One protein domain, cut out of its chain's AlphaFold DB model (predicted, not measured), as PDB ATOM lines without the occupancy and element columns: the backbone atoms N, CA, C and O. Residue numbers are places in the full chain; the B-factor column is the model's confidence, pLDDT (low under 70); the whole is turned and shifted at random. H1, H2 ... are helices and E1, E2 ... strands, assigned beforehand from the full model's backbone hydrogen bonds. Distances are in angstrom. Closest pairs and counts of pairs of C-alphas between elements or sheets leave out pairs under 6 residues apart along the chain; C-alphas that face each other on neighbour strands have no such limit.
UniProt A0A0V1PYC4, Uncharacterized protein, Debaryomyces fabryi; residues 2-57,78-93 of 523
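Overview. This is residues 2 to 57 and 78 to 93 of the 523 residues of an uncharacterized protein of Debaryomyces fabryi (UniProt A0A0V1PYC4). With little regular structure, a looped head with one short helix, H1, gives way to a long, narrow two-stranded arm: E1 running on into E2, with E4 and E3 beside them. The 72 printed residues hold H1, E1, E2, E3, E4 in that order, 20 residues in named elements, mostly strand. Both two-stranded sheets, E1 - E4 and E2 - E3, are antiparallel. The rod is only just extended, close to loose, with a radius of gyration of the C-alphas of 17.2 A and spans of 59 by 26 by 21 A.

Arrangement. H1, residues 7 to 10, is too short for an O i to N i+4 pair; its one O i to N i+3 pair is within range. Residues 23 to 24 pair with 34 to 35, antiparallel. E1, residues 47 to 51, and E4, residues 86 to 90, are antiparallel at 155 degrees, with N 49 and O 88 within hydrogen-bond range at 2.9 A. E2, residues 54 to 56, and E3, residues 80 to 82, stand at 151 degrees, antiparallel; N 81 and O 55 are 2.8 A apart. H1 and E4 are apart.

Along the chain. C-alpha 7 begins H1 at (-45.852, -39.039, -18.715). E1 measures 13.1 A, E4 12.8 A, ending at C-alpha 90 (-34.878, -30.464, -28.961).

Size, cuts and confidence. Residues 58 to 77 are cut out; C-alphas 57 and 78 are 7.6 A apart. The link H1 to E1 is long. Residues 86 to 93 are among those under pLDDT 70.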
ATOM      1  N   GLY A   2     -47.010 -26.555 -19.931       72.12
ATOM      2  CA  GLY A   2     -47.668 -27.668 -19.246       72.12
ATOM      3  C   GLY A   2     -46.822 -28.921 -19.022       72.12
ATOM      4  O   GLY A   2     -45.663 -29.018 -19.430       72.12
ATOM      5  N   ILE A   3     -47.431 -29.893 -18.351       78.31
ATOM      6  CA  ILE A   3     -46.921 -31.256 -18.226       78.31
ATOM      7  C   ILE A   3     -47.990 -32.193 -18.763       78.31
ATOM      8  O   ILE A   3     -49.152 -32.096 -18.376       78.31
ATOM      9  N   ASP A   4     -47.586 -33.125 -19.622       78.12
ATOM     10  CA  ASP A   4     -48.417 -34.274 -19.952       78.12
ATOM     11  C   ASP A   4     -48.636 -35.112 -18.684       78.12
ATOM     12  O   ASP A   4     -47.705 -35.714 -18.154       78.12
ATOM     13  N   ARG A   5     -49.869 -35.161 -18.174       82.00
ATOM     14  CA  ARG A   5     -50.192 -35.900 -16.944       82.00
ATOM     15  C   ARG A   5     -49.950 -37.410 -17.067       82.00
ATOM     16  O   ARG A   5     -49.763 -38.069 -16.044       82.00
ATOM     17  N   THR A   6     -49.904 -37.952 -18.286       81.94
ATOM     18  CA  THR A   6     -49.679 -39.384 -18.546       81.94
ATOM     19  C   THR A   6     -48.196 -39.768 -18.621       81.94
ATOM     20  O   THR A   6     -47.850 -40.953 -18.601       81.94
ATOM     21  N   CYS A   7     -47.287 -38.784 -18.616       78.44
ATOM     22  CA  CYS A   7     -45.852 -39.039 -18.715       78.44
ATOM     23  C   CYS A   7     -45.289 -39.820 -17.504       78.44
ATOM     24  O   CYS A   7     -45.873 -39.850 -16.415       78.44
ATOM     25  N   PHE A   8     -44.129 -40.463 -17.696       81.62
ATOM     26  CA  PHE A   8     -43.429 -41.270 -16.679       81.62
ATOM     27  C   PHE A   8     -44.333 -42.322 -16.022       81.62
ATOM     28  O   PHE A   8     -44.422 -42.394 -14.796       81.62
ATOM     29  N   TYR A   9     -45.004 -43.142 -16.837       84.56
ATOM     30  CA  TYR A   9     -45.922 -44.187 -16.368       84.56
ATOM     31  C   TYR A   9     -47.050 -43.615 -15.490       84.56
ATOM     32  O   TYR A   9     -47.281 -44.092 -14.379       84.56
ATOM     33  N   ASN A  10     -47.716 -42.555 -15.967       84.62
ATOM     34  CA  ASN A  10     -48.773 -41.822 -15.256       84.62
ATOM     35  C   ASN A  10     -48.341 -41.141 -13.943       84.62
ATOM     36  O   ASN A  10     -49.187 -40.665 -13.186       84.62
ATOM     37  N   ARG A  11     -47.034 -41.047 -13.659       84.25
ATOM     38  CA  ARG A  11     -46.526 -40.306 -12.491       84.25
ATOM     39  C   ARG A  11     -46.464 -38.801 -12.735       84.25
ATOM     40  O   ARG A  11     -46.410 -38.046 -11.774       84.25
ATOM     41  N   GLY A  12     -46.504 -38.340 -13.985       83.19
ATOM     42  CA  GLY A  12     -46.558 -36.909 -14.303       83.19
ATOM     43  C   GLY A  12     -47.735 -36.193 -13.632       83.19
ATOM     44  O   GLY A  12     -47.576 -35.091 -13.115       83.19
ATOM     45  N   GLY A  13     -48.895 -36.853 -13.561       83.50
ATOM     46  CA  GLY A  13     -50.098 -36.326 -12.915       83.50
ATOM     47  C   GLY A  13     -49.991 -36.134 -11.398       83.50
ATOM     48  O   GLY A  13     -50.810 -35.415 -10.835       83.50
ATOM     49  N   THR A  14     -48.993 -36.726 -10.730       87.38
ATOM     50  CA  THR A  14     -48.787 -36.554  -9.279       87.38
ATOM     51  C   THR A  14     -47.895 -35.362  -8.938       87.38
ATOM     52  O   THR A  14     -47.752 -35.018  -7.763       87.38
ATOM     53  N   ILE A  15     -47.293 -34.709  -9.941       88.06
ATOM     54  CA  ILE A  15     -46.446 -33.539  -9.725       88.06
ATOM     55  C   ILE A  15     -47.314 -32.387  -9.217       88.06
ATOM     56  O   ILE A  15     -48.129 -31.829  -9.947       88.06
ATOM     57  N   ALA A  16     -47.103 -31.997  -7.962       88.50
ATOM     58  CA  ALA A  16     -47.758 -30.847  -7.356       88.50
ATOM     59  C   ALA A  16     -46.861 -29.607  -7.427       88.50
ATOM     60  O   ALA A  16     -45.647 -29.677  -7.225       88.50
ATOM     61  N   LEU A  17     -47.467 -28.447  -7.684       87.69
ATOM     62  CA  LEU A  17     -46.742 -27.182  -7.704       87.69
ATOM     63  C   LEU A  17     -46.421 -26.729  -6.276       87.69
ATOM     64  O   LEU A  17     -47.320 -26.476  -5.471       87.69
ATOM     65  N   ASN A  18     -45.136 -26.558  -5.974       87.38
ATOM     66  CA  ASN A  18     -44.721 -25.949  -4.720       87.38
ATOM     67  C   ASN A  18     -44.863 -24.421  -4.823       87.38
ATOM     68  O   ASN A  18     -44.196 -23.781  -5.635       87.38
ATOM     69  N   LYS A  19     -45.720 -23.823  -3.984       83.56
ATOM     70  CA  LYS A  19     -45.993 -22.372  -4.003       83.56
ATOM     71  C   LYS A  19     -44.751 -21.518  -3.717       83.56
ATOM     72  O   LYS A  19     -44.609 -20.450  -4.306       83.56
ATOM     73  N   ALA A  20     -43.862 -21.984  -2.837       81.50
ATOM     74  CA  ALA A  20     -42.648 -21.259  -2.471       81.50
ATOM     75  C   ALA A  20     -41.599 -21.313  -3.590       81.50
ATOM     76  O   ALA A  20     -41.005 -20.291  -3.925       81.50
ATOM     77  N   LEU A  21     -41.411 -22.489  -4.199       81.81
ATOM     78  CA  LEU A  21     -40.426 -22.685  -5.269       81.81
ATOM     79  C   LEU A  21     -40.920 -22.181  -6.632       81.81
ATOM     80  O   LEU A  21     -40.107 -21.829  -7.480       81.81
ATOM     81  N   GLY A  22     -42.237 -22.149  -6.855       83.12
ATOM     82  CA  GLY A  22     -42.859 -21.791  -8.134       83.12
ATOM     83  C   GLY A  22     -42.867 -22.921  -9.172       83.12
ATOM     84  O   GLY A  22     -43.357 -22.719 -10.284       83.12
ATOM     85  N   TYR A  23     -42.358 -24.106  -8.822       88.00
ATOM     86  CA  TYR A  23     -42.385 -25.294  -9.673       88.00
ATOM     87  C   TYR A  23     -42.558 -26.595  -8.874       88.00
ATOM     88  O   TYR A  23     -42.387 -26.623  -7.655       88.00
ATOM     89  N   GLY A  24     -42.928 -27.667  -9.570       88.06
ATOM     90  CA  GLY A  24     -42.995 -29.043  -9.074       88.06
ATOM     91  C   GLY A  24     -42.185 -29.981  -9.964       88.06
ATOM     92  O   GLY A  24     -41.974 -29.689 -11.139       88.06
ATOM     93  N   PHE A  25     -41.712 -31.096  -9.417       88.38
ATOM     94  CA  PHE A  25     -40.940 -32.097 -10.152       88.38
ATOM     95  C   PHE A  25     -41.074 -33.472  -9.493       88.38
ATOM     96  O   PHE A  25     -41.464 -33.572  -8.328       88.38
ATOM     97  N   LEU A  26     -40.734 -34.529 -10.229       87.12
ATOM     98  CA  LEU A  26     -40.507 -35.851  -9.650       87.12
ATOM     99  C   LEU A  26     -39.034 -35.958  -9.259       87.12
ATOM    100  O   LEU A  26     -38.170 -35.486  -9.988       87.12
ATOM    101  N   ASN A  27     -38.720 -36.625  -8.149       83.56
ATOM    102  CA  ASN A  27     -37.331 -36.846  -7.732       83.56
ATOM    103  C   ASN A  27     -36.642 -37.950  -8.564       83.56
ATOM    104  O   ASN A  27     -36.111 -38.922  -8.034       83.56
ATOM    105  N   VAL A  28     -36.725 -37.834  -9.889       80.19
ATOM    106  CA  VAL A  28     -36.073 -38.697 -10.868       80.19
ATOM    107  C   VAL A  28     -35.420 -37.782 -11.894       80.19
ATOM    108  O   VAL A  28     -36.026 -36.847 -12.412       80.19
ATOM    109  N   ARG A  29     -34.143 -38.022 -12.178       75.12
ATOM    110  CA  ARG A  29     -33.392 -37.196 -13.123       75.12
ATOM    111  C   ARG A  29     -34.057 -37.228 -14.505       75.12
ATOM    112  O   ARG A  29     -34.414 -38.293 -14.996       75.12
ATOM    113  N   GLY A  30     -34.176 -36.060 -15.137       70.62
ATOM    114  CA  GLY A  30     -34.755 -35.919 -16.478       70.62
ATOM    115  C   GLY A  30     -36.276 -35.752 -16.511       70.62
ATOM    116  O   GLY A  30     -36.847 -35.694 -17.596       70.62
ATOM    117  N   THR A  31     -36.947 -35.651 -15.360       75.00
ATOM    118  CA  THR A  31     -38.395 -35.416 -15.327       75.00
ATOM    119  C   THR A  31     -38.754 -33.967 -15.658       75.00
ATOM    120  O   THR A  31     -37.999 -33.058 -15.301       75.00
ATOM    121  N   PRO A  32     -39.922 -33.724 -16.270       76.56
ATOM    122  CA  PRO A  32     -40.404 -32.387 -16.569       76.56
ATOM    123  C   PRO A  32     -40.683 -31.587 -15.291       76.56
ATOM    124  O   PRO A  32     -40.977 -32.147 -14.232       76.56
ATOM    125  N   LEU A  33     -40.615 -30.260 -15.417       83.75
ATOM    126  CA  LEU A  33     -40.943 -29.318 -14.349       83.75
ATOM    127  C   LEU A  33     -42.355 -28.765 -14.549       83.75
ATOM    128  O   LEU A  33     -42.650 -28.169 -15.586       83.75
ATOM    129  N   LEU A  34     -43.222 -28.933 -13.547       86.31
ATOM    130  CA  LEU A  34     -44.524 -28.279 -13.530       86.31
ATOM    131  C   LEU A  34     -44.280 -26.842 -13.114       86.31
ATOM    132  O   LEU A  34     -43.770 -26.608 -12.026       86.31
ATOM    133  N   THR A  35     -44.652 -25.878 -13.940       87.50
ATOM    134  CA  THR A  35     -44.519 -24.457 -13.601       87.50
ATOM    135  C   THR A  35     -45.878 -23.787 -13.660       87.50
ATOM    136  O   THR A  35     -46.809 -24.302 -14.279       87.50
ATOM    137  N   LYS A  36     -46.011 -22.624 -13.020       87.44
ATOM    138  CA  LYS A  36     -47.238 -21.827 -13.099       87.44
ATOM    139  C   LYS A  36     -47.254 -21.024 -14.401       87.44
ATOM    140  O   LYS A  36     -47.087 -19.809 -14.380       87.44
ATOM    141  N   ASP A  37     -47.402 -21.718 -15.526       86.06
ATOM    142  CA  ASP A  37     -47.427 -21.139 -16.876       86.06
ATOM    143  C   ASP A  37     -48.845 -21.018 -17.457       86.06
ATOM    144  O   ASP A  37     -48.993 -20.607 -18.605       86.06
ATOM    145  N   TYR A  38     -49.885 -21.370 -16.692       86.38
ATOM    146  CA  TYR A  38     -51.298 -21.291 -17.092       86.38
ATOM    147  C   TYR A  38     -51.623 -22.031 -18.405       86.38
ATOM    148  O   TYR A  38     -52.538 -21.643 -19.137       86.38
ATOM    149  N   SER A  39     -50.873 -23.083 -18.742       82.44
ATOM    150  CA  SER A  39     -51.227 -23.965 -19.858       82.44
ATOM    151  C   SER A  39     -52.587 -24.641 -19.643       82.44
ATOM    152  O   SER A  39     -53.140 -24.653 -18.541       82.44
ATOM    153  N   PHE A  40     -53.119 -25.260 -20.697       81.38
ATOM    154  CA  PHE A  40     -54.168 -26.264 -20.534       81.38
ATOM    155  C   PHE A  40     -53.638 -27.452 -19.718       81.38
ATOM    156  O   PHE A  40     -52.445 -27.762 -19.766       81.38
ATOM    157  N   GLU A  41     -54.524 -28.119 -18.977       72.38
ATOM    158  CA  GLU A  41     -54.144 -29.174 -18.026       72.38
ATOM    159  C   GLU A  41     -53.530 -30.421 -18.675       72.38
ATOM    160  O   GLU A  41     -52.756 -31.119 -18.026       72.38
ATOM    161  N   ASN A  42     -53.856 -30.681 -19.943       73.19
ATOM    162  CA  ASN A  42     -53.465 -31.890 -20.673       73.19
ATOM    163  C   ASN A  42     -52.703 -31.572 -21.968       73.19
ATOM    164  O   ASN A  42     -52.737 -32.351 -22.915       73.19
ATOM    165  N   ILE A  43     -52.055 -30.407 -22.044       74.62
ATOM    166  CA  ILE A  43     -51.280 -30.017 -23.226       74.62
ATOM    167  C   ILE A  43     -49.835 -29.813 -22.818       74.62
ATOM    168  O   ILE A  43     -49.523 -28.974 -21.973       74.62
ATOM    169  N   SER A  44     -48.954 -30.550 -23.486       74.62
ATOM    170  CA  SER A  44     -47.530 -30.263 -23.489       74.62
ATOM    171  C   SER A  44     -47.024 -30.163 -24.918       74.62
ATOM    172  O   SER A  44     -47.539 -30.813 -25.823       74.62
ATOM    173  N   VAL A  45     -46.028 -29.307 -25.121       68.38
ATOM    174  CA  VAL A  45     -45.338 -29.187 -26.406       68.38
ATOM    175  C   VAL A  45     -43.921 -29.670 -26.193       68.38
ATOM    176  O   VAL A  45     -43.166 -29.049 -25.442       68.38
ATOM    177  N   SER A  46     -43.584 -30.772 -26.853       68.12
ATOM    178  CA  SER A  46     -42.235 -31.325 -26.893       68.12
ATOM    179  C   SER A  46     -41.845 -31.527 -28.346       68.12
ATOM    180  O   SER A  46     -42.636 -32.043 -29.132       68.12
ATOM    181  N   TYR A  47     -40.631 -31.118 -28.698       64.12
ATOM    182  CA  TYR A  47     -40.087 -31.341 -30.027       64.12
ATOM    183  C   TYR A  47     -39.050 -32.453 -29.956       64.12
ATOM    184  O   TYR A  47     -38.119 -32.402 -29.146       64.12
ATOM    185  N   THR A  48     -39.209 -33.452 -30.811       66.00
ATOM    186  CA  THR A  48     -38.266 -34.555 -30.958       66.00
ATOM    187  C   THR A  48     -37.890 -34.701 -32.422       66.00
ATOM    188  O   THR A  48     -38.735 -34.593 -33.308       66.00
ATOM    189  N   ILE A  49     -36.607 -34.942 -32.678       68.44
ATOM    190  CA  ILE A  49     -36.147 -35.465 -33.961       68.44
ATOM    191  C   ILE A  49     -35.983 -36.967 -33.779       68.44
ATOM    192  O   ILE A  49     -35.180 -37.409 -32.958       68.44
ATOM    193  N   GLU A  50     -36.744 -37.744 -34.543       74.12
ATOM    194  CA  GLU A  50     -36.532 -39.179 -34.684       74.12
ATOM    195  C   GLU A  50     -35.853 -39.450 -36.028       74.12
ATOM    196  O   GLU A  50     -36.403 -39.135 -37.082       74.12
ATOM    197  N   ALA A  51     -34.660 -40.038 -35.986       76.50
ATOM    198  CA  ALA A  51     -33.951 -40.492 -37.175       76.50
ATOM    199  C   ALA A  51     -34.053 -42.020 -37.292       76.50
ATOM    200  O   ALA A  51     -33.759 -42.749 -36.336       76.50
ATOM    201  N   LYS A  52     -34.460 -42.492 -38.476       77.62
ATOM    202  CA  LYS A  52     -34.463 -43.905 -38.877       77.62
ATOM    203  C   LYS A  52     -33.802 -44.021 -40.242       77.62
ATOM    204  O   LYS A  52     -34.152 -43.275 -41.153       77.62
ATOM    205  N   PHE A  53     -32.880 -44.961 -40.378       75.31
ATOM    206  CA  PHE A  53     -32.324 -45.349 -41.667       75.31
ATOM    207  C   PHE A  53     -33.080 -46.572 -42.170       75.31
ATOM    208  O   PHE A  53     -33.373 -47.480 -41.392       75.31
ATOM    209  N   ILE A  54     -33.415 -46.577 -43.455       74.25
ATOM    210  CA  ILE A  54     -34.039 -47.711 -44.132       74.25
ATOM    211  C   ILE A  54     -33.036 -48.178 -45.176       74.25
ATOM    212  O   ILE A  54     -32.590 -47.370 -45.989       74.25
ATOM    213  N   ASP A  55     -32.682 -49.455 -45.130       66.31
ATOM    214  CA  ASP A  55     -31.784 -50.080 -46.097       66.31
ATOM    215  C   ASP A  55     -32.370 -51.413 -46.582       66.31
ATOM    216  O   ASP A  55     -33.248 -51.982 -45.928       66.31
ATOM    217  N   LYS A  56     -31.916 -51.923 -47.728       68.69
ATOM    218  CA  LYS A  56     -32.264 -53.282 -48.175       68.69
ATOM    219  C   LYS A  56     -31.383 -54.297 -47.443       68.69
ATOM    220  O   LYS A  56     -30.210 -54.065 -47.158       68.69
ATOM    221  N   LEU A  57     -31.960 -55.446 -47.118       64.81
ATOM    222  CA  LEU A  57     -31.267 -56.557 -46.481       64.81
ATOM    223  C   LEU A  57     -30.298 -57.155 -47.511       64.81
ATOM    224  O   LEU A  57     -30.752 -57.659 -48.531       64.81
ATOM    225  N   ALA A  78     -38.225 -57.113 -52.118       61.91
ATOM    226  CA  ALA A  78     -37.075 -56.682 -51.335       61.91
ATOM    227  C   ALA A  78     -37.367 -56.753 -49.827       61.91
ATOM    228  O   ALA A  78     -38.279 -56.093 -49.333       61.91
ATOM    229  N   ASP A  79     -36.543 -57.505 -49.096       63.06
ATOM    230  CA  ASP A  79     -36.501 -57.447 -47.637       63.06
ATOM    231  C   ASP A  79     -35.776 -56.164 -47.201       63.06
ATOM    232  O   ASP A  79     -34.684 -55.856 -47.688       63.06
ATOM    233  N   TYR A  80     -36.365 -55.411 -46.272       69.19
ATOM    234  CA  TYR A  80     -35.810 -54.152 -45.764       69.19
ATOM    235  C   TYR A  80     -35.386 -54.280 -44.299       69.19
ATOM    236  O   TYR A  80     -36.035 -54.954 -43.498       69.19
ATOM    237  N   VAL A  81     -34.318 -53.577 -43.927       66.44
ATOM    238  CA  VAL A  81     -33.878 -53.400 -42.543       66.44
ATOM    239  C   VAL A  81     -34.072 -51.941 -42.155       66.44
ATOM    240  O   VAL A  81     -33.599 -51.029 -42.828       66.44
ATOM    241  N   ILE A  82     -34.754 -51.716 -41.035       71.62
ATOM    242  CA  ILE A  82     -34.909 -50.389 -40.438       71.62
ATOM    243  C   ILE A  82     -33.948 -50.307 -39.253       71.62
ATOM    244  O   ILE A  82     -33.964 -51.174 -38.374       71.62
ATOM    245  N   SER A  83     -33.099 -49.279 -39.214       71.38
ATOM    246  CA  SER A  83     -32.193 -49.062 -38.086       71.38
ATOM    247  C   SER A  83     -32.981 -48.889 -36.787       71.38
ATOM    248  O   SER A  83     -34.113 -48.397 -36.783       71.38
ATOM    249  N   LYS A  84     -32.350 -49.198 -35.647       69.81
ATOM    250  CA  LYS A  84     -32.886 -48.748 -34.354       69.81
ATOM    251  C   LYS A  84     -33.103 -47.235 -34.411       69.81
ATOM    252  O   LYS A  84     -32.274 -46.507 -34.964       69.81
ATOM    253  N   ASN A  85     -34.231 -46.778 -33.880       74.44
ATOM    254  CA  ASN A  85     -34.530 -45.360 -33.851       74.44
ATOM    255  C   ASN A  85     -33.582 -44.644 -32.888       74.44
ATOM    256  O   ASN A  85     -33.256 -45.145 -31.813       74.44
ATOM    257  N   SER A  86     -33.127 -43.463 -33.290       67.12
ATOM    258  CA  SER A  86     -32.457 -42.533 -32.384       67.12
ATOM    259  C   SER A  86     -33.345 -41.310 -32.240       67.12
ATOM    260  O   SER A  86     -33.655 -40.646 -33.230       67.12
ATOM    261  N   GLN A  87     -33.794 -41.050 -31.014       68.56
ATOM    262  CA  GLN A  87     -34.627 -39.901 -30.684       68.56
ATOM    263  C   GLN A  87     -33.794 -38.859 -29.942       68.56
ATOM    264  O   GLN A  87     -33.182 -39.157 -28.916       68.56
ATOM    265  N   TYR A  88     -33.805 -37.632 -30.450       65.81
ATOM    266  CA  TYR A  88     -33.166 -36.481 -29.827       65.81
ATOM    267  C   TYR A  88     -34.234 -35.461 -29.447       65.81
ATOM    268  O   TYR A  88     -35.015 -35.016 -30.289       65.81
ATOM    269  N   TYR A  89     -34.271 -35.084 -28.171       61.59
ATOM    270  CA  TYR A  89     -35.163 -34.039 -27.680       61.59
ATOM    271  C   TYR A  89     -34.547 -32.674 -27.962       61.59
ATOM    272  O   TYR A  89     -33.433 -32.383 -27.524       61.59
ATOM    273  N   LEU A  90     -35.285 -31.831 -28.679       54.69
ATOM    274  CA  LEU A  90     -34.878 -30.464 -28.961       54.69
ATOM    275  C   LEU A  90     -35.582 -29.497 -28.018       54.69
ATOM    276  O   LEU A  90     -36.797 -29.561 -27.814       54.69
ATOM    277  N   ARG A  91     -34.818 -28.538 -27.499       57.66
ATOM    278  CA  ARG A  91     -35.365 -27.369 -26.818       57.66
ATOM    279  C   ARG A  91     -35.161 -26.153 -27.706       57.66
ATOM    280  O   ARG A  91     -34.053 -25.645 -27.813       57.66
ATOM    281  N   PHE A  92     -36.242 -25.674 -28.310       57.78
ATOM    282  CA  PHE A  92     -36.228 -24.388 -28.994       57.78
ATOM    283  C   PHE A  92     -36.285 -23.275 -27.949       57.78
ATOM    284  O   PHE A  92     -37.245 -23.179 -27.182       57.78
ATOM    285  N   VAL A  93     -35.243 -22.450 -27.908       58.44
ATOM    286  CA  VAL A  93     -35.243 -21.199 -27.153       58.44
ATOM    287  C   VAL A  93     -35.443 -20.092 -28.181       58.44
ATOM    288  O   VAL A  93     -34.549 -19.868 -28.992       58.44
TER     289      VAL A  93